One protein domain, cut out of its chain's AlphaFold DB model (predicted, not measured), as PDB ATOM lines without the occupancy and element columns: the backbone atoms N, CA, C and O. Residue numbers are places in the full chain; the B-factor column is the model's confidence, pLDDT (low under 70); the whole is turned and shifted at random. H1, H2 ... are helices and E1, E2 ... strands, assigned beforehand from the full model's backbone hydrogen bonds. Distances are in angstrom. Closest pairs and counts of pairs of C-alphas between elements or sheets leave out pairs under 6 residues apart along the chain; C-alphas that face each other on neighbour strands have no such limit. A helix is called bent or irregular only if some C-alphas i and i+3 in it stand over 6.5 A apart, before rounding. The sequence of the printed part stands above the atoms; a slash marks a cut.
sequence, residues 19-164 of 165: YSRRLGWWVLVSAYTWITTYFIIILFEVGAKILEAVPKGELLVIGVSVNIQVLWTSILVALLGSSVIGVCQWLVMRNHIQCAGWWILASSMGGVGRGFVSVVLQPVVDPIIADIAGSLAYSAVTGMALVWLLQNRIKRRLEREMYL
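What this domain is: This is residues 19 to 164 of the 165 residues of an uncharacterized protein of Nostoc sp. UCD120 (UniProt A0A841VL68). A small hairpin of two strands, E1 and E2, sits at one end of a curved, loose row of four long helices in the order H1, H3, H4, H5, in which each helix touches the next and runs opposite to it. The short helix H2 packs on H3 near the hairpin's end, and residues 157 to 164, of which 157 to 162 belong to H5, stick out at the other end. The printed part has 146 residues with five named helices and two named strands, along the chain H1, H2, E1, E2, H3, H4, H5; the sheet, of order E1 - E2, is antiparallel and the class is mostly helix. The whole is loose, with a radius of gyration of the C-alphas of 18.1 A, and elongated, spanning 62 by 34 by 26 A.

Where its parts are: E1 is residues 58 to 61 and E2 residues 64 to 67. H3, residues 68 to 93, begins at C-alpha 68 at (-59.129, 43.382, -48.356) and is 36.1 A long. H4, residues 102 to 121, measures 28.7 A. H5, residues 127 to 162, is the longest helix at 53.2 A and ends at C-alpha 162 at (-15.839, 12.678, -60.425). H1, residues 21 to 43, begins at C-alpha 21 at (-39.228, 2.827, -51.976) and is 36.1 A long; it is irregular, with C-alphas 22 and 25 7.5 A apart. H2 is residues 46 to 53, 10.7 A.

How they stand to each other: E1 and E2 form a hairpin, antiparallel at 144 degrees, with N 59 and O 66 2.8 A apart and N 64 and O 61 2.9 A apart, both within hydrogen-bond range. The closest C-alphas of E2 and H4 are those of Val 66 and Val 120, 6.7 A apart. H3 is the hub. It touches H4 in a helical hairpin, opposite ways at a shallow tilt of 28 degrees, closest at C-alphas Ile 75 and Gly 115, 4.3 A. H4 and H5, also a helical hairpin, touch at a shallow tilt of 22 degrees, closest at C-alphas Arg 114 and Gly 134, 3.8 A. With residues 77 to 89 alone H3 touches H1, opposite ways at a shallow tilt of 34 degrees, only just short of steep; the closest C-alphas are those of Thr 37 and Gly 81, 5.8 A. With residues 69 to 77 alone it touches H2 at a steep tilt of 42 degrees, closest at C-alphas Ile 50 and Thr 73, 5.9 A. H5 is apart from H1 and from H3. Every O i to N i+4 pair is within hydrogen-bond range in H2, H3 and H4, against 15 of 19 in H1 and 31 of 32 in H5.

The domain as a whole: The two C-alphas farthest apart are those of Gly 57 and Leu 164, 62.4 A. Without residues 157 to 164, which stand free, the body spans 49 by 33 by 23 A. The printed part has no cut and no long link. Mean pLDDT of the printed part is 81.4, and residues 19 to 24 and 96 to 100 are under 70.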
ATOM      1  N   TYR A  19     -37.791   7.388 -56.847       64.50
ATOM      2  CA  TYR A  19     -36.469   7.655 -56.263       64.50
ATOM      3  C   TYR A  19     -36.236   7.011 -54.886       64.50
ATOM      4  O   TYR A  19     -35.082   6.819 -54.502       64.50
ATOM      5  N   SER A  20     -37.280   6.670 -54.122       57.75
ATOM      6  CA  SER A  20     -37.137   5.950 -52.846       57.75
ATOM      7  C   SER A  20     -38.373   5.115 -52.506       57.75
ATOM      8  O   SER A  20     -39.467   5.637 -52.293       57.75
ATOM      9  N   ARG A  21     -38.182   3.793 -52.370       57.75
ATOM     10  CA  ARG A  21     -39.228   2.827 -51.976       57.75
ATOM     11  C   ARG A  21     -39.747   3.019 -50.541       57.75
ATOM     12  O   ARG A  21     -40.832   2.539 -50.236       57.75
ATOM     13  N   ARG A  22     -39.017   3.727 -49.666       62.78
ATOM     14  CA  ARG A  22     -39.413   3.951 -48.257       62.78
ATOM     15  C   ARG A  22     -40.388   5.118 -48.054       62.78
ATOM     16  O   ARG A  22     -40.939   5.257 -46.969       62.78
ATOM     17  N   LEU A  23     -40.663   5.921 -49.084       66.44
ATOM     18  CA  LEU A  23     -41.556   7.087 -48.995       66.44
ATOM     19  C   LEU A  23     -43.057   6.743 -49.113       66.44
ATOM     20  O   LEU A  23     -43.872   7.638 -49.299       66.44
ATOM     21  N   GLY A  24     -43.451   5.469 -48.968       65.88
ATOM     22  CA  GLY A  24     -44.863   5.040 -48.936       65.88
ATOM     23  C   GLY A  24     -45.718   5.781 -47.901       65.88
ATOM     24  O   GLY A  24     -46.874   6.096 -48.158       65.88
ATOM     25  N   TRP A  25     -45.116   6.152 -46.770       72.12
ATOM     26  CA  TRP A  25     -45.771   6.892 -45.686       72.12
ATOM     27  C   TRP A  25     -46.012   8.376 -45.995       72.12
ATOM     28  O   TRP A  25     -46.728   9.044 -45.255       72.12
ATOM     29  N   TRP A  26     -45.462   8.909 -47.090       74.12
ATOM     30  CA  TRP A  26     -45.552  10.333 -47.430       74.12
ATOM     31  C   TRP A  26     -46.991  10.821 -47.636       74.12
ATOM     32  O   TRP A  26     -47.340  11.924 -47.213       74.12
ATOM     33  N   VAL A  27     -47.837   9.989 -48.253       76.75
ATOM     34  CA  VAL A  27     -49.256  10.309 -48.472       76.75
ATOM     35  C   VAL A  27     -49.999  10.370 -47.139       76.75
ATOM     36  O   VAL A  27     -50.752  11.314 -46.913       76.75
ATOM     37  N   LEU A  28     -49.729   9.425 -46.230       76.69
ATOM     38  CA  LEU A  28     -50.335   9.395 -44.896       76.69
ATOM     39  C   LEU A  28     -49.909  10.603 -44.062       76.69
ATOM     40  O   LEU A  28     -50.761  11.257 -43.468       76.69
ATOM     41  N   VAL A  29     -48.620  10.951 -44.076       78.06
ATOM     42  CA  VAL A  29     -48.110  12.149 -43.389       78.06
ATOM     43  C   VAL A  29     -48.759  13.411 -43.955       78.06
ATOM     44  O   VAL A  29     -49.210  14.261 -43.192       78.06
ATOM     45  N   SER A  30     -48.861  13.530 -45.280       77.56
ATOM     46  CA  SER A  30     -49.458  14.708 -45.921       77.56
ATOM     47  C   SER A  30     -50.952  14.834 -45.612       77.56
ATOM     48  O   SER A  30     -51.412  15.929 -45.292       77.56
ATOM     49  N   ALA A  31     -51.695  13.724 -45.641       79.31
ATOM     50  CA  ALA A  31     -53.114  13.694 -45.292       79.31
ATOM     51  C   ALA A  31     -53.342  14.023 -43.807       79.31
ATOM     52  O   ALA A  31     -54.148  14.895 -43.483       79.31
ATOM     53  N   TYR A  32     -52.580  13.390 -42.910       81.50
ATOM     54  CA  TYR A  32     -52.663  13.629 -41.469       81.50
ATOM     55  C   TYR A  32     -52.326  15.079 -41.107       81.50
ATOM     56  O   TYR A  32     -53.025  15.710 -40.314       81.50
ATOM     57  N   THR A  33     -51.289  15.642 -41.733       80.69
ATOM     58  CA  THR A  33     -50.878  17.026 -41.468       80.69
ATOM     59  C   THR A  33     -51.936  18.018 -41.930       80.69
ATOM     60  O   THR A  33     -52.208  18.987 -41.227       80.69
ATOM     61  N   TRP A  34     -52.580  17.766 -43.069       77.62
ATOM     62  CA  TRP A  34     -53.682  18.596 -43.553       77.62
ATOM     63  C   TRP A  34     -54.861  18.627 -42.580       77.62
ATOM     64  O   TRP A  34     -55.352  19.706 -42.253       77.62
ATOM     65  N   ILE A  35     -55.279  17.458 -42.085       82.00
ATOM     66  CA  ILE A  35     -56.375  17.340 -41.112       82.00
ATOM     67  C   ILE A  35     -56.009  18.074 -39.821       82.00
ATOM     68  O   ILE A  35     -56.778  18.904 -39.342       82.00
ATOM     69  N   THR A  36     -54.808  17.822 -39.301       81.19
ATOM     70  CA  THR A  36     -54.323  18.438 -38.058       81.19
ATOM     71  C   THR A  36     -54.236  19.959 -38.187       81.19
ATOM     72  O   THR A  36     -54.689  20.687 -37.312       81.19
ATOM     73  N   THR A  37     -53.722  20.456 -39.312       80.81
ATOM     74  CA  THR A  37     -53.600  21.893 -39.592       80.81
ATOM     75  C   THR A  37     -54.966  22.565 -39.688       80.81
ATOM     76  O   THR A  37     -55.173  23.627 -39.105       80.81
ATOM     77  N   TYR A  38     -55.916  21.940 -40.388       81.38
ATOM     78  CA  TYR A  38     -57.283  22.445 -40.486       81.38
ATOM     79  C   TYR A  38     -57.958  22.503 -39.111       81.38
ATOM     80  O   TYR A  38     -58.578  23.507 -38.766       81.38
ATOM     81  N   PHE A  39     -57.765  21.461 -38.299       83.00
ATOM     82  CA  PHE A  39     -58.287  21.401 -36.940       83.00
ATOM     83  C   PHE A  39     -57.699  22.503 -36.049       83.00
ATOM     84  O   PHE A  39     -58.448  23.177 -35.351       83.00
ATOM     85  N   ILE A  40     -56.387  22.751 -36.123       83.31
ATOM     86  CA  ILE A  40     -55.715  23.844 -35.398       83.31
ATOM     87  C   ILE A  40     -56.276  25.209 -35.824       83.31
ATOM     88  O   ILE A  40     -56.599  26.031 -34.971       83.31
ATOM     89  N   ILE A  41     -56.430  25.458 -37.127       81.69
ATOM     90  CA  ILE A  41     -56.944  26.741 -37.637       81.69
ATOM     91  C   ILE A  41     -58.351  27.032 -37.098       81.69
ATOM     92  O   ILE A  41     -58.629  28.172 -36.720       81.69
ATOM     93  N   ILE A  42     -59.212  26.011 -37.046       81.38
ATOM     94  CA  ILE A  42     -60.568  26.128 -36.497       81.38
ATOM     95  C   ILE A  42     -60.526  26.305 -34.980       81.38
ATOM     96  O   ILE A  42     -61.138  27.234 -34.467       81.38
ATOM     97  N   LEU A  43     -59.789  25.449 -34.268       83.19
ATOM     98  CA  LEU A  43     -59.761  25.426 -32.804       83.19
ATOM     99  C   LEU A  43     -59.231  26.733 -32.204       83.19
ATOM    100  O   LEU A  43     -59.708  27.166 -31.161       83.19
ATOM    101  N   PHE A  44     -58.254  27.366 -32.854       84.19
ATOM    102  CA  PHE A  44     -57.690  28.641 -32.402       84.19
ATOM    103  C   PHE A  44     -58.383  29.871 -33.001       84.19
ATOM    104  O   PHE A  44     -57.908  30.991 -32.778       84.19
ATOM    105  N   GLU A  45     -59.462  29.666 -33.765       83.44
ATOM    106  CA  GLU A  45     -60.229  30.715 -34.449       83.44
ATOM    107  C   GLU A  45     -59.329  31.687 -35.223       83.44
ATOM    108  O   GLU A  45     -59.528  32.903 -35.247       83.44
ATOM    109  N   VAL A  46     -58.293  31.139 -35.864       82.00
ATOM    110  CA  VAL A  46     -57.216  31.930 -36.474       82.00
ATOM    111  C   VAL A  46     -57.780  32.894 -37.519       82.00
ATOM    112  O   VAL A  46     -57.352  34.042 -37.593       82.00
ATOM    113  N   GLY A  47     -58.788  32.455 -38.278       79.69
ATOM    114  CA  GLY A  47     -59.473  33.298 -39.256       79.69
ATOM    115  C   GLY A  47     -60.168  34.512 -38.634       79.69
ATOM    116  O   GLY A  47     -60.038  35.608 -39.167       79.69
ATOM    117  N   ALA A  48     -60.846  34.344 -37.494       81.38
ATOM    118  CA  ALA A  48     -61.553  35.434 -36.821       81.38
ATOM    119  C   ALA A  48     -60.572  36.464 -36.244       81.38
ATOM    120  O   ALA A  48     -60.716  37.660 -36.482       81.38
ATOM    121  N   LYS A  49     -59.496  35.994 -35.598       85.50
ATOM    122  CA  LYS A  49     -58.444  36.872 -35.059       85.50
ATOM    123  C   LYS A  49     -57.734  37.678 -36.144       85.50
ATOM    124  O   LYS A  49     -57.402  38.842 -35.938       85.50
ATOM    125  N   ILE A  50     -57.497  37.070 -37.308       82.25
ATOM    126  CA  ILE A  50     -56.922  37.781 -38.454       82.25
ATOM    127  C   ILE A  50     -57.914  38.818 -38.991       82.25
ATOM    128  O   ILE A  50     -57.511  39.940 -39.285       82.25
ATOM    129  N   LEU A  51     -59.201  38.477 -39.079       84.19
ATOM    130  CA  LEU A  51     -60.235  39.388 -39.570       84.19
ATOM    131  C   LEU A  51     -60.331  40.670 -38.727       84.19
ATOM    132  O   LEU A  51     -60.517  41.754 -39.277       84.19
ATOM    133  N   GLU A  52     -60.171  40.549 -37.409       85.88
ATOM    134  CA  GLU A  52     -60.156  41.679 -36.472       85.88
ATOM    135  C   GLU A  52     -58.889  42.537 -36.586       85.88
ATOM    136  O   GLU A  52     -58.946  43.752 -36.403       85.88
ATOM    137  N   ALA A  53     -57.750  41.927 -36.923       84.94
ATOM    138  CA  ALA A  53     -56.463  42.611 -37.037       84.94
ATOM    139  C   ALA A  53     -56.250  43.320 -38.391       84.94
ATOM    140  O   ALA A  53     -55.325  44.124 -38.523       84.94
ATOM    141  N   VAL A  54     -57.063  43.011 -39.407       87.25
ATOM    142  CA  VAL A  54     -56.867  43.488 -40.785       87.25
ATOM    143  C   VAL A  54     -57.786  44.675 -41.115       87.25
ATOM    144  O   VAL A  54     -58.995  44.615 -40.856       87.25
ATOM    145  N   PRO A  55     -57.259  45.735 -41.765       86.50
ATOM    146  CA  PRO A  55     -58.051  46.889 -42.175       86.50
ATOM    147  C   PRO A  55     -59.171  46.519 -43.157       86.50
ATOM    148  O   PRO A  55     -59.008  45.690 -44.053       86.50
ATOM    149  N   LYS A  56     -60.317  47.183 -42.996       89.94
ATOM    150  CA  LYS A  56     -61.473  47.068 -43.894       89.94
ATOM    151  C   LYS A  56     -61.243  47.868 -45.173       89.94
ATOM    152  O   LYS A  56     -60.693  48.965 -45.124       89.94
ATOM    153  N   GLY A  57     -61.716  47.342 -46.299       87.88
ATOM    154  CA  GLY A  57     -61.730  48.047 -47.576       87.88
ATOM    155  C   GLY A  57     -61.868  47.109 -48.769       87.88
ATOM    156  O   GLY A  57     -61.940  45.886 -48.617       87.88
ATOM    157  N   GLU A  58     -61.874  47.704 -49.954       88.75
ATOM    158  CA  GLU A  58     -61.925  47.002 -51.233       88.75
ATOM    159  C   GLU A  58     -60.706  47.369 -52.077       88.75
ATOM    160  O   GLU A  58     -60.256  48.516 -52.091       88.75
ATOM    161  N   LEU A  59     -60.159  46.373 -52.765       86.56
ATOM    162  CA  LEU A  59     -59.034  46.509 -53.672       86.56
ATOM    163  C   LEU A  59     -59.485  46.076 -55.066       86.56
ATOM    164  O   LEU A  59     -59.965  44.959 -55.240       86.56
ATOM    165  N   LEU A  60     -59.301  46.936 -56.067       88.56
ATOM    166  CA  LEU A  60     -59.556  46.570 -57.456       88.56
ATOM    167  C   LEU A  60     -58.341  45.819 -58.015       88.56
ATOM    168  O   LEU A  60     -57.288  46.412 -58.249       88.56
ATOM    169  N   VAL A  61     -58.485  44.517 -58.246       83.56
ATOM    170  CA  VAL A  61     -57.446  43.660 -58.831       83.56
ATOM    171  C   VAL A  61     -57.915  43.209 -60.205       83.56
ATOM    172  O   VAL A  61     -58.864  42.442 -60.311       83.56
ATOM    173  N   ILE A  62     -57.257  43.680 -61.268       83.25
ATOM    174  CA  ILE A  62     -57.556  43.268 -62.657       83.25
ATOM    175  C   ILE A  62     -59.057  43.477 -62.985       83.25
ATOM    176  O   ILE A  62     -59.724  42.626 -63.560       83.25
ATOM    177  N   GLY A  63     -59.622  44.612 -62.559       83.94
ATOM    178  CA  GLY A  63     -61.037  44.946 -62.779       83.94
ATOM    179  C   GLY A  63     -62.036  44.230 -61.859       83.94
ATOM    180  O   GLY A  63     -63.232  44.475 -61.976       83.94
ATOM    181  N   VAL A  64     -61.570  43.395 -60.926       84.31
ATOM    182  CA  VAL A  64     -62.405  42.695 -59.940       84.31
ATOM    183  C   VAL A  64     -62.276  43.374 -58.577       84.31
ATOM    184  O   VAL A  64     -61.161  43.563 -58.090       84.31
ATOM    185  N   SER A  65     -63.399  43.748 -57.952       86.50
ATOM    186  CA  SER A  65     -63.385  44.230 -56.562       86.50
ATOM    187  C   SER A  65     -63.163  43.054 -55.614       86.50
ATOM    188  O   SER A  65     -63.929  42.089 -55.600       86.50
ATOM    189  N   VAL A  66     -62.086  43.129 -54.837       86.62
ATOM    190  CA  VAL A  66     -61.694  42.130 -53.849       86.62
ATOM    191  C   VAL A  66     -61.730  42.758 -52.462       86.62
ATOM    192  O   VAL A  66     -61.084  43.772 -52.203       86.62
ATOM    193  N   ASN A  67     -62.435  42.120 -51.531       89.62
ATOM    194  CA  ASN A  67     -62.447  42.553 -50.141       89.62
ATOM    195  C   ASN A  67     -61.067  42.321 -49.494       89.62
ATOM    196  O   ASN A  67     -60.565  41.193 -49.452       89.62
ATOM    197  N   ILE A  68     -60.471  43.389 -48.957       86.56
ATOM    198  CA  ILE A  68     -59.129  43.382 -48.356       86.56
ATOM    199  C   ILE A  68     -59.055  42.402 -47.181       86.56
ATOM    200  O   ILE A  68     -58.076  41.663 -47.055       86.56
ATOM    201  N   GLN A  69     -60.097  42.335 -46.351       87.25
ATOM    202  CA  GLN A  69     -60.127  41.422 -45.212       87.25
ATOM    203  C   GLN A  69     -60.149  39.964 -45.665       87.25
ATOM    204  O   GLN A  69     -59.393  39.144 -45.143       87.25
ATOM    205  N   VAL A  70     -60.965  39.643 -46.671       84.50
ATOM    206  CA  VAL A  70     -61.052  38.286 -47.232       84.50
ATOM    207  C   VAL A  70     -59.726  37.881 -47.876       84.50
ATOM    208  O   VAL A  70     -59.269  36.753 -47.678       84.50
ATOM    209  N   LEU A  71     -59.072  38.808 -48.583       87.12
ATOM    210  CA  LEU A  71     -57.769  38.591 -49.208       87.12
ATOM    211  C   LEU A  71     -56.690  38.251 -48.177       87.12
ATOM    212  O   LEU A  71     -56.077  37.183 -48.256       87.12
ATOM    213  N   TRP A  72     -56.477  39.124 -47.192       85.31
ATOM    214  CA  TRP A  72     -55.447  38.914 -46.174       85.31
ATOM    215  C   TRP A  72     -55.730  37.687 -45.319       85.31
ATOM    216  O   TRP A  72     -54.816  36.904 -45.072       85.31
ATOM    217  N   THR A  73     -56.986  37.471 -44.925       85.31
ATOM    218  CA  THR A  73     -57.366  36.286 -44.145       85.31
ATOM    219  C   THR A  73     -57.073  35.011 -44.927       85.31
ATOM    220  O   THR A  73     -56.450  34.095 -44.394       85.31
ATOM    221  N   SER A  74     -57.422  34.963 -46.214       85.19
ATOM    222  CA  SER A  74     -57.165  33.788 -47.055       85.19
ATOM    223  C   SER A  74     -55.676  33.541 -47.275       85.19
ATOM    224  O   SER A  74     -55.228  32.397 -47.180       85.19
ATOM    225  N   ILE A  75     -54.889  34.592 -47.526       86.31
ATOM    226  CA  ILE A  75     -53.435  34.481 -47.697       86.31
ATOM    227  C   ILE A  75     -52.774  34.007 -46.403       86.31
ATOM    228  O   ILE A  75     -51.983  33.068 -46.440       86.31
ATOM    229  N   LEU A  76     -53.093  34.625 -45.265       86.69
ATOM    230  CA  LEU A  76     -52.456  34.321 -43.985       86.69
ATOM    231  C   LEU A  76     -52.835  32.931 -43.475       86.69
ATOM    232  O   LEU A  76     -51.958  32.179 -43.052       86.69
ATOM    233  N   VAL A  77     -54.107  32.540 -43.580       85.06
ATOM    234  CA  VAL A  77     -54.544  31.181 -43.226       85.06
ATOM    235  C   VAL A  77     -53.876  30.144 -44.132       85.06
ATOM    236  O   VAL A  77     -53.389  29.123 -43.639       85.06
ATOM    237  N   ALA A  78     -53.793  30.401 -45.443       84.81
ATOM    238  CA  ALA A  78     -53.140  29.485 -46.375       84.81
ATOM    239  C   ALA A  78     -51.623  29.400 -46.155       84.81
ATOM    240  O   ALA A  78     -51.075  28.301 -46.216       84.81
ATOM    241  N   LEU A  79     -50.961  30.523 -45.855       86.31
ATOM    242  CA  LEU A  79     -49.541  30.598 -45.504       86.31
ATOM    243  C   LEU A  79     -49.248  29.816 -44.222       86.31
ATOM    244  O   LEU A  79     -48.327  29.002 -44.200       86.31
ATOM    245  N   LEU A  80     -50.005  30.060 -43.149       85.69
ATOM    246  CA  LEU A  80     -49.815  29.363 -41.877       85.69
ATOM    247  C   LEU A  80     -50.026  27.864 -42.066       85.69
ATOM    248  O   LEU A  80     -49.181  27.062 -41.663       85.69
ATOM    249  N   GLY A  81     -51.104  27.492 -42.759       82.94
ATOM    250  CA  GLY A  81     -51.409  26.096 -43.006       82.94
ATOM    251  C   GLY A  81     -50.343  25.395 -43.846       82.94
ATOM    252  O   GLY A  81     -49.872  24.314 -43.486       82.94
ATOM    253  N   SER A  82     -49.897  26.022 -44.935       84.25
ATOM    254  CA  SER A  82     -48.850  25.450 -45.779       84.25
ATOM    255  C   SER A  82     -47.476  25.437 -45.116       84.25
ATOM    256  O   SER A  82     -46.688  24.541 -45.404       84.25
ATOM    257  N   SER A  83     -47.192  26.370 -44.206       84.44
ATOM    258  CA  SER A  83     -45.947  26.385 -43.432       84.44
ATOM    259  C   SER A  83     -45.892  25.210 -42.460       84.44
ATOM    260  O   SER A  83     -44.883  24.509 -42.418       84.44
ATOM    261  N   VAL A  84     -46.985  24.927 -41.739       84.88
ATOM    262  CA  VAL A  84     -47.082  23.749 -40.857       84.88
ATOM    263  C   VAL A  84     -46.895  22.463 -41.665       84.88
ATOM    264  O   VAL A  84     -46.068  21.621 -41.310       84.88
ATOM    265  N   ILE A  85     -47.583  22.352 -42.806       83.31
ATOM    266  CA  ILE A  85     -47.424  21.217 -43.725       83.31
ATOM    267  C   ILE A  85     -45.979  21.098 -44.218       83.31
ATOM    268  O   ILE A  85     -45.402  20.009 -44.180       83.31
ATOM    269  N   GLY A  86     -45.380  22.209 -44.641       83.56
ATOM    270  CA  GLY A  86     -44.006  22.278 -45.124       83.56
ATOM    271  C   GLY A  86     -42.992  21.841 -44.069       83.56
ATOM    272  O   GLY A  86     -42.071  21.096 -44.396       83.56
ATOM    273  N   VAL A  87     -43.186  22.220 -42.802       83.94
ATOM    274  CA  VAL A  87     -42.336  21.793 -41.678       83.94
ATOM    275  C   VAL A  87     -42.474  20.292 -41.421       83.94
ATOM    276  O   VAL A  87     -41.461  19.599 -41.313       83.94
ATOM    277  N   CYS A  88     -43.694  19.749 -41.381       81.12
ATOM    278  CA  CYS A  88     -43.904  18.309 -41.201       81.12
ATOM    279  C   CYS A  88     -43.287  17.491 -42.346       81.12
ATOM    280  O   CYS A  88     -42.604  16.493 -42.108       81.12
ATOM    281  N   GLN A  89     -43.468  17.939 -43.589       80.44
ATOM    282  CA  GLN A  89     -42.858  17.322 -44.768       80.44
ATOM    283  C   GLN A  89     -41.327  17.444 -44.748       80.44
ATOM    284  O   GLN A  89     -40.612  16.485 -45.061       80.44
ATOM    285  N   TRP A  90     -40.808  18.590 -44.309       84.06
ATOM    286  CA  TRP A  90     -39.379  18.810 -44.127       84.06
ATOM    287  C   TRP A  90     -38.769  17.851 -43.101       84.06
ATOM    288  O   TRP A  90     -37.716  17.276 -43.376       84.06
ATOM    289  N   LEU A  91     -39.425  17.607 -41.962       80.31
ATOM    290  CA  LEU A  91     -38.940  16.667 -40.943       80.31
ATOM    291  C   LEU A  91     -38.752  15.244 -41.488       80.31
ATOM    292  O   LEU A  91     -37.822  14.547 -41.084       80.31
ATOM    293  N   VAL A  92     -39.585  14.831 -42.442       76.50
ATOM    294  CA  VAL A  92     -39.449  13.535 -43.123       76.50
ATOM    295  C   VAL A  92     -38.327  13.570 -44.174       76.50
ATOM    296  O   VAL A  92     -37.540  12.622 -44.294       76.50
ATOM    297  N   MET A  93     -38.208  14.671 -44.923       75.31
ATOM    298  CA  MET A  93     -37.202  14.829 -45.983       75.31
ATOM    299  C   MET A  93     -35.784  15.109 -45.475       75.31
ATOM    300  O   MET A  93     -34.829  14.734 -46.158       75.31
ATOM    301  N   ARG A  94     -35.615  15.718 -44.295       78.06
ATOM    302  CA  ARG A  94     -34.296  16.129 -43.771       78.06
ATOM    303  C   ARG A  94     -33.321  14.959 -43.628       78.06
ATOM    304  O   ARG A  94     -32.124  15.141 -43.804       78.06
ATOM    305  N   ASN A  95     -33.841  13.755 -43.384       70.94
ATOM    306  CA  ASN A  95     -33.036  12.540 -43.256       70.94
ATOM    307  C   ASN A  95     -32.616  11.943 -44.615       70.94
ATOM    308  O   ASN A  95     -31.777  11.049 -44.653       70.94
ATOM    309  N   HIS A  96     -33.191  12.409 -45.731       69.25
ATOM    310  CA  HIS A  96     -33.010  11.806 -47.058       69.25
ATOM    311  C   HIS A  96     -32.417  12.766 -48.105       69.25
ATOM    312  O   HIS A  96     -31.844  12.301 -49.095       69.25
ATOM    313  N   ILE A  97     -32.564  14.086 -47.929       67.00
ATOM    314  CA  ILE A  97     -32.177  15.106 -48.917       67.00
ATOM    315  C   ILE A  97     -31.390  16.239 -48.236       67.00
ATOM    316  O   ILE A  97     -31.922  16.984 -47.414       67.00
ATOM    317  N   GLN A  98     -30.122  16.414 -48.632       59.75
ATOM    318  CA  GLN A  98     -29.331  17.607 -48.301       59.75
ATOM    319  C   GLN A  98     -29.958  18.821 -49.017       59.75
ATOM    320  O   GLN A  98     -30.170  18.763 -50.224       59.75
ATOM    321  N   CYS A  99     -30.260  19.900 -48.279       65.00
ATOM    322  CA  CYS A  99     -31.039  21.092 -48.695       65.00
ATOM    323  C   CYS A  99     -32.571  21.005 -48.585       65.00
ATOM    324  O   CYS A  99     -33.269  21.843 -49.154       65.00
ATOM    325  N   ALA A 100     -33.110  20.088 -47.774       69.25
ATOM    326  CA  ALA A 100     -34.549  20.029 -47.511       69.25
ATOM    327  C   ALA A 100     -35.145  21.342 -46.939       69.25
ATOM    328  O   ALA A 100     -36.341  21.555 -47.078       69.25
ATOM    329  N   GLY A 101     -34.350  22.243 -46.341       72.75
ATOM    330  CA  GLY A 101     -34.848  23.513 -45.779       72.75
ATOM    331  C   GLY A 101     -35.534  24.444 -46.792       72.75
ATOM    332  O   GLY A 101     -36.475  25.144 -46.432       72.75
ATOM    333  N   TRP A 102     -35.153  24.384 -48.075       80.56
ATOM    334  CA  TRP A 102     -35.820  25.133 -49.154       80.56
ATOM    335  C   TRP A 102     -37.263  24.677 -49.403       80.56
ATOM    336  O   TRP A 102     -38.059  25.421 -49.971       80.56
ATOM    337  N   TRP A 103     -37.617  23.471 -48.951       81.62
ATOM    338  CA  TRP A 103     -38.968  22.936 -49.064       81.62
ATOM    339  C   TRP A 103     -39.986  23.773 -48.290       81.62
ATOM    340  O   TRP A 103     -41.069  24.030 -48.799       81.62
ATOM    341  N   ILE A 104     -39.618  24.253 -47.097       84.50
ATOM    342  CA  ILE A 104     -40.508  25.067 -46.259       84.50
ATOM    343  C   ILE A 104     -40.877  26.352 -47.004       84.50
ATOM    344  O   ILE A 104     -42.056  26.665 -47.129       84.50
ATOM    345  N   LEU A 105     -39.882  27.039 -47.577       84.56
ATOM    346  CA  LEU A 105     -40.102  28.253 -48.367       84.56
ATOM    347  C   LEU A 105     -41.005  27.993 -49.577       84.56
ATOM    348  O   LEU A 105     -41.939  28.755 -49.817       84.56
ATOM    349  N   ALA A 106     -40.779  26.896 -50.304       84.44
ATOM    350  CA  ALA A 106     -41.618  26.526 -51.441       84.44
ATOM    351  C   ALA A 106     -43.075  26.247 -51.028       84.44
ATOM    352  O   ALA A 106     -44.005  26.695 -51.702       84.44
ATOM    353  N   SER A 107     -43.292  25.554 -49.907       85.81
ATOM    354  CA  SER A 107     -44.629  25.309 -49.355       85.81
ATOM    355  C   SER A 107     -45.305  26.602 -48.892       85.81
ATOM    356  O   SER A 107     -46.478  26.825 -49.208       85.81
ATOM    357  N   SER A 108     -44.586  27.492 -48.203       86.19
ATOM    358  CA  SER A 108     -45.114  28.801 -47.798       86.19
ATOM    359  C   SER A 108     -45.529  29.628 -49.020       86.19
ATOM    360  O   SER A 108     -46.664  30.100 -49.077       86.19
ATOM    361  N   MET A 109     -44.670  29.718 -50.044       86.88
ATOM    362  CA  MET A 109     -44.974  30.437 -51.288       86.88
ATOM    363  C   MET A 109     -46.169  29.846 -52.037       86.88
ATOM    364  O   MET A 109     -47.032  30.588 -52.506       86.88
ATOM    365  N   GLY A 110     -46.264  28.517 -52.116       84.31
ATOM    366  CA  GLY A 110     -47.431  27.863 -52.701       84.31
ATOM    367  C   GLY A 110     -48.718  28.225 -51.956       84.31
ATOM    368  O   GLY A 110     -49.762  28.404 -52.582       84.31
ATOM    369  N   GLY A 111     -48.661  28.322 -50.622       84.88
ATOM    370  CA  GLY A 111     -49.811  28.675 -49.782       84.88
ATOM    371  C   GLY A 111     -50.319  30.083 -50.066       84.88
ATOM    372  O   GLY A 111     -51.515  30.270 -50.283       84.88
ATOM    373  N   VAL A 112     -49.403  31.051 -50.167       88.50
ATOM    374  CA  VAL A 112     -49.729  32.424 -50.585       88.50
ATOM    375  C   VAL A 112     -50.389  32.427 -51.962       88.50
ATOM    376  O   VAL A 112     -51.450  33.026 -52.129       88.50
ATOM    377  N   GLY A 113     -49.806  31.702 -52.923       86.50
ATOM    378  CA  GLY A 113     -50.363  31.574 -54.271       86.50
ATOM    379  C   GLY A 113     -51.789  31.021 -54.267       86.50
ATOM    380  O   GLY A 113     -52.662  31.569 -54.933       86.50
ATOM    381  N   ARG A 114     -52.060  29.989 -53.460       86.69
ATOM    382  CA  ARG A 114     -53.411  29.435 -53.301       86.69
ATOM    383  C   ARG A 114     -54.402  30.447 -52.740       86.69
ATOM    384  O   ARG A 114     -55.490  30.578 -53.297       86.69
ATOM    385  N   GLY A 115     -54.040  31.116 -51.643       84.00
ATOM    386  CA  GLY A 115     -54.908  32.100 -50.992       84.00
ATOM    387  C   GLY A 115     -55.249  33.254 -51.932       84.00
ATOM    388  O   GLY A 115     -56.414  33.622 -52.058       84.00
ATOM    389  N   PHE A 116     -54.252  33.754 -52.663       87.94
ATOM    390  CA  PHE A 116     -54.435  34.820 -53.643       87.94
ATOM    391  C   PHE A 116     -55.327  34.391 -54.816       87.94
ATOM    392  O   PHE A 116     -56.344  35.029 -55.080       87.94
ATOM    393  N   VAL A 117     -54.988  33.286 -55.494       87.38
ATOM    394  CA  VAL A 117     -55.731  32.808 -56.676       87.38
ATOM    395  C   VAL A 117     -57.185  32.488 -56.329       87.38
ATOM    396  O   VAL A 117     -58.080  32.834 -57.095       87.38
ATOM    397  N   SER A 118     -57.436  31.872 -55.172       85.88
ATOM    398  CA  SER A 118     -58.800  31.547 -54.749       85.88
ATOM    399  C   SER A 118     -59.646  32.806 -54.546       85.88
ATOM    400  O   SER A 118     -60.765  32.870 -55.046       85.88
ATOM    401  N   VAL A 119     -59.110  33.836 -53.888       86.25
ATOM    402  CA  VAL A 119     -59.860  35.073 -53.622       86.25
ATOM    403  C   VAL A 119     -60.090  35.897 -54.886       86.25
ATOM    404  O   VAL A 119     -61.169  36.451 -55.056       86.25
ATOM    405  N   VAL A 120     -59.109  35.970 -55.787       86.75
ATOM    406  CA  VAL A 120     -59.253  36.735 -57.038       86.75
ATOM    407  C   VAL A 120     -60.284  36.098 -57.973       86.75
ATOM    408  O   VAL A 120     -60.984  36.808 -58.687       86.75
ATOM    409  N   LEU A 121     -60.397  34.767 -57.966       87.69
ATOM    410  CA  LEU A 121     -61.334  34.050 -58.830       87.69
ATOM    411  C   LEU A 121     -62.743  33.928 -58.241       87.69
ATOM    412  O   LEU A 121     -63.696  33.828 -59.007       87.69
ATOM    413  N   GLN A 122     -62.902  33.964 -56.915       86.00
ATOM    414  CA  GLN A 122     -64.203  33.829 -56.241       86.00
ATOM    415  C   GLN A 122     -65.325  34.746 -56.773       86.00
ATOM    416  O   GLN A 122     -66.457  34.279 -56.848       86.00
ATOM    417  N   PRO A 123     -65.072  36.013 -57.154       85.50
ATOM    418  CA  PRO A 123     -66.111  36.879 -57.718       85.50
ATOM    419  C   PRO A 123     -66.533  36.513 -59.147       85.50
ATOM    420  O   PRO A 123     -67.536  37.025 -59.634       85.50
ATOM    421  N   VAL A 124     -65.751  35.680 -59.841       86.12
ATOM    422  CA  VAL A 124     -65.896  35.395 -61.280       86.12
ATOM    423  C   VAL A 124     -66.385  33.969 -61.532       86.12
ATOM    424  O   VAL A 124     -67.075  33.717 -62.517       86.12
ATOM    425  N   VAL A 125     -66.020  33.023 -60.665       89.94
ATOM    426  CA  VAL A 125     -66.360  31.601 -60.796       89.94
ATOM    427  C   VAL A 125     -66.875  31.037 -59.478       89.94
ATOM    428  O   VAL A 125     -66.653  31.614 -58.415       89.94
ATOM    429  N   ASP A 126     -67.496  29.860 -59.537       89.00
ATOM    430  CA  ASP A 126     -67.971  29.172 -58.340       89.00
ATOM    431  C   ASP A 126     -66.857  29.022 -57.286       89.00
ATOM    432  O   ASP A 126     -65.723  28.657 -57.629       89.00
ATOM    433  N   PRO A 127     -67.162  29.192 -55.984       84.56
ATOM    434  CA  PRO A 127     -66.169  29.090 -54.911       84.56
ATOM    435  C   PRO A 127     -65.391  27.768 -54.915       84.56
ATOM    436  O   PRO A 127     -64.216  27.723 -54.544       84.56
ATOM    437  N   ILE A 128     -66.034  26.688 -55.369       84.44
ATOM    438  CA  ILE A 128     -65.409  25.371 -55.535       84.44
ATOM    439  C   ILE A 128     -64.332  25.421 -56.626       84.44
ATOM    440  O   ILE A 128     -63.215  24.955 -56.408       84.44
ATOM    441  N   ILE A 129     -64.641  26.018 -57.780       86.25
ATOM    442  CA  ILE A 129     -63.709  26.158 -58.907       86.25
ATOM    443  C   ILE A 129     -62.533  27.056 -58.505       86.25
ATOM    444  O   ILE A 129     -61.381  26.727 -58.792       86.25
ATOM    445  N   ALA A 130     -62.794  28.137 -57.767       85.56
ATOM    446  CA  ALA A 130     -61.756  29.029 -57.260       85.56
ATOM    447  C   ALA A 130     -60.794  28.336 -56.267       85.56
ATOM    448  O   ALA A 130     -59.577  28.523 -56.354       85.56
ATOM    449  N   ASP A 131     -61.294  27.505 -55.340       83.44
ATOM    450  CA  ASP A 131     -60.443  26.717 -54.419       83.44
ATOM    451  C   ASP A 131     -59.633  25.642 -55.164       83.44
ATOM    452  O   ASP A 131     -58.461  25.412 -54.844       83.44
ATOM    453  N   ILE A 132     -60.216  25.014 -56.193       85.44
ATOM    454  CA  ILE A 132     -59.495  24.075 -57.067       85.44
ATOM    455  C   ILE A 132     -58.352  24.800 -57.784       85.44
ATOM    456  O   ILE A 132     -57.211  24.339 -57.720       85.44
ATOM    457  N   ALA A 133     -58.622  25.951 -58.403       86.75
ATOM    458  CA  ALA A 133     -57.612  26.748 -59.093       86.75
ATOM    459  C   ALA A 133     -56.473  27.178 -58.151       86.75
ATOM    460  O   ALA A 133     -55.295  27.006 -58.478       86.75
ATOM    461  N   GLY A 134     -56.798  27.643 -56.941       84.81
ATOM    462  CA  GLY A 134     -55.788  27.954 -55.926       84.81
ATOM    463  C   GLY A 134     -54.972  26.727 -55.500       84.81
ATOM    464  O   GLY A 134     -53.754  26.804 -55.328       84.81
ATOM    465  N   SER A 135     -55.608  25.564 -55.369       82.94
ATOM    466  CA  SER A 135     -54.925  24.310 -55.017       82.94
ATOM    467  C   SER A 135     -53.995  23.811 -56.128       82.94
ATOM    468  O   SER A 135     -52.928  23.254 -55.847       82.94
ATOM    469  N   LEU A 136     -54.348  24.051 -57.392       86.19
ATOM    470  CA  LEU A 136     -53.466  23.795 -58.531       86.19
ATOM    471  C   LEU A 136     -52.251  24.725 -58.513       86.19
ATOM    472  O   LEU A 136     -51.135  24.247 -58.716       86.19
ATOM    473  N   ALA A 137     -52.434  26.007 -58.184       85.25
ATOM    474  CA  ALA A 137     -51.322  26.945 -58.023       85.25
ATOM    475  C   ALA A 137     -50.338  26.477 -56.931       85.25
ATOM    476  O   ALA A 137     -49.131  26.410 -57.171       85.25
ATOM    477  N   TYR A 138     -50.846  26.045 -55.768       83.94
ATOM    478  CA  TYR A 138     -50.030  25.424 -54.712       83.94
ATOM    479  C   TYR A 138     -49.243  24.204 -55.218       83.94
ATOM    480  O   TYR A 138     -48.047  24.047 -54.951       83.94
ATOM    481  N   SER A 139     -49.919  23.331 -55.964       82.25
ATOM    482  CA  SER A 139     -49.349  22.081 -56.477       82.25
ATOM    483  C   SER A 139     -48.284  22.322 -57.546       82.25
ATOM    484  O   SER A 139     -47.277  21.617 -57.575       82.25
ATOM    485  N   ALA A 140     -48.461  23.341 -58.386       86.06
ATOM    486  CA  ALA A 140     -47.477  23.744 -59.382       86.06
ATOM    487  C   ALA A 140     -46.185  24.234 -58.714       86.06
ATOM    488  O   ALA A 140     -45.100  23.760 -59.052       86.06
ATOM    489  N   VAL A 141     -46.297  25.119 -57.714       85.56
ATOM    490  CA  VAL A 141     -45.137  25.646 -56.970       85.56
ATOM    491  C   VAL A 141     -44.388  24.523 -56.254       85.56
ATOM    492  O   VAL A 141     -43.174  24.381 -56.404       85.56
ATOM    493  N   THR A 142     -45.107  23.678 -55.514       83.44
ATOM    494  CA  THR A 142     -44.489  22.569 -54.770       83.44
ATOM    495  C   THR A 142     -43.935  21.476 -55.689       83.44
ATOM    496  O   THR A 142     -42.872  20.923 -55.409       83.44
ATOM    497  N   GLY A 143     -44.591  21.192 -56.817       82.44
ATOM    498  CA  GLY A 143     -44.103  20.266 -57.841       82.44
ATOM    499  C   GLY A 143     -42.814  20.750 -58.508       82.44
ATOM    500  O   GLY A 143     -41.855  19.983 -58.611       82.44
ATOM    501  N   MET A 144     -42.744  22.030 -58.886       85.38
ATOM    502  CA  MET A 144     -41.525  22.638 -59.440       85.38
ATOM    503  C   MET A 144     -40.367  22.597 -58.440       85.38
ATOM    504  O   MET A 144     -39.257  22.192 -58.795       85.38
ATOM    505  N   ALA A 145     -40.627  22.935 -57.175       83.50
ATOM    506  CA  ALA A 145     -39.622  22.852 -56.119       83.50
ATOM    507  C   ALA A 145     -39.100  21.418 -55.926       83.50
ATOM    508  O   ALA A 145     -37.904  21.213 -55.710       83.50
ATOM    509  N   LEU A 146     -39.973  20.414 -56.053       80.00
ATOM    510  CA  LEU A 146     -39.594  19.005 -55.944       80.00
ATOM    511  C   LEU A 146     -38.678  18.575 -57.093       80.00
ATOM    512  O   LEU A 146     -37.655  17.930 -56.853       80.00
ATOM    513  N   VAL A 147     -39.006  18.967 -58.328       81.88
ATOM    514  CA  VAL A 147     -38.162  18.705 -59.505       81.88
ATOM    515  C   VAL A 147     -36.793  19.361 -59.340       81.88
ATOM    516  O   VAL A 147     -35.770  18.704 -59.544       81.88
ATOM    517  N   TRP A 148     -36.764  20.618 -58.899       81.69
ATOM    518  CA  TRP A 148     -35.522  21.350 -58.658       81.69
ATOM    519  C   TRP A 148     -34.642  20.674 -57.594       81.69
ATOM    520  O   TRP A 148     -33.445  20.461 -57.812       81.69
ATOM    521  N   LEU A 149     -35.226  20.248 -56.469       76.25
ATOM    522  CA  LEU A 149     -34.494  19.527 -55.420       76.25
ATOM    523  C   LEU A 149     -33.935  18.185 -55.912       76.25
ATOM    524  O   LEU A 149     -32.802  17.827 -55.573       76.25
ATOM    525  N   LEU A 150     -34.700  17.448 -56.723       75.62
ATOM    526  CA  LEU A 150     -34.259  16.173 -57.293       75.62
ATOM    527  C   LEU A 150     -33.091  16.358 -58.268       75.62
ATOM    528  O   LEU A 150     -32.095  15.638 -58.161       75.62
ATOM    529  N   GLN A 151     -33.172  17.338 -59.170       78.50
ATOM    530  CA  GLN A 151     -32.088  17.644 -60.110       78.50
ATOM    531  C   GLN A 151     -30.802  18.040 -59.378       78.50
ATOM    532  O   GLN A 151     -29.722  17.533 -59.691       78.50
ATOM    533  N   ASN A 152     -30.919  18.878 -58.347       76.69
ATOM    534  CA  ASN A 152     -29.771  19.336 -57.573       76.69
ATOM    535  C   ASN A 152     -29.080  18.184 -56.811       76.69
ATOM    536  O   ASN A 152     -27.854  18.161 -56.672       76.69
ATOM    537  N   ARG A 153     -29.843  17.181 -56.354       73.69
ATOM    538  CA  ARG A 153     -29.283  15.971 -55.728       73.69
ATOM    539  C   ARG A 153     -28.495  15.117 -56.722       73.69
ATOM    540  O   ARG A 153     -27.428  14.625 -56.364       73.69
ATOM    541  N   ILE A 154     -29.022  14.921 -57.934       74.81
ATOM    542  CA  ILE A 154     -28.362  14.116 -58.976       74.81
ATOM    543  C   ILE A 154     -27.044  14.776 -59.382       74.81
ATOM    544  O   ILE A 154     -26.008  14.113 -59.369       74.81
ATOM    545  N   LYS A 155     -27.065  16.090 -59.642       77.69
ATOM    546  CA  LYS A 155     -25.868  16.856 -60.014       77.69
ATOM    547  C   LYS A 155     -24.752  16.724 -58.969       77.69
ATOM    548  O   LYS A 155     -23.641  16.333 -59.303       77.69
ATOM    549  N   ARG A 156     -25.079  16.910 -57.684       73.81
ATOM    550  CA  ARG A 156     -24.109  16.786 -56.577       73.81
ATOM    551  C   ARG A 156     -23.613  15.366 -56.302       73.81
ATOM    552  O   ARG A 156     -22.638  15.188 -55.571       73.81
ATOM    553  N   ARG A 157     -24.306  14.338 -56.796       75.75
ATOM    554  CA  ARG A 157     -23.811  12.958 -56.723       75.75
ATOM    555  C   ARG A 157     -22.761  12.713 -57.803       75.75
ATOM    556  O   ARG A 157     -21.706  12.189 -57.477       75.75
ATOM    557  N   LEU A 158     -23.038  13.149 -59.032       78.06
ATOM    558  CA  LEU A 158     -22.106  13.038 -60.157       78.06
ATOM    559  C   LEU A 158     -20.802  13.793 -59.881       78.06
ATOM    560  O   LEU A 158     -19.729  13.239 -60.077       78.06
ATOM    561  N   GLU A 159     -20.887  15.011 -59.341       81.00
ATOM    562  CA  GLU A 159     -19.701  15.785 -58.947       81.00
ATOM    563  C   GLU A 159     -18.848  15.025 -57.917       81.00
ATOM    564  O   GLU A 159     -17.640  14.925 -58.081       81.00
ATOM    565  N   ARG A 160     -19.465  14.413 -56.895       77.38
ATOM    566  CA  ARG A 160     -18.739  13.617 -55.888       77.38
ATOM    567  C   ARG A 160     -18.052  12.379 -56.461       77.38
ATOM    568  O   ARG A 160     -16.973  12.042 -55.992       77.38
ATOM    569  N   GLU A 161     -18.666  11.706 -57.431       78.94
ATOM    570  CA  GLU A 161     -18.068  10.534 -58.085       78.94
ATOM    571  C   GLU A 161     -16.895  10.934 -59.003       78.94
ATOM    572  O   GLU A 161     -15.955  10.163 -59.152       78.94
ATOM    573  N   MET A 162     -16.891  12.161 -59.538       76.94
ATOM    574  CA  MET A 162     -15.839  12.678 -60.425       76.94
ATOM    575  C   MET A 162     -14.569  13.149 -59.690       76.94
ATOM    576  O   MET A 162     -13.510  13.194 -60.298       76.94
ATOM    577  N   TYR A 163     -14.656  13.486 -58.397       73.38
ATOM    578  CA  TYR A 163     -13.495  13.840 -57.553       73.38
ATOM    579  C   TYR A 163     -12.847  12.631 -56.851       73.38
ATOM    580  O   TYR A 163     -11.879  12.800 -56.113       73.38
ATOM    581  N   LEU A 164     -13.405  11.429 -57.021       70.44
ATOM    582  CA  LEU A 164     -12.894  10.178 -56.443       70.44
ATOM    583  C   LEU A 164     -12.142   9.306 -57.469       70.44
ATOM    584  O   LEU A 164     -11.764   8.183 -57.138       70.44
TER     585      LEU A 164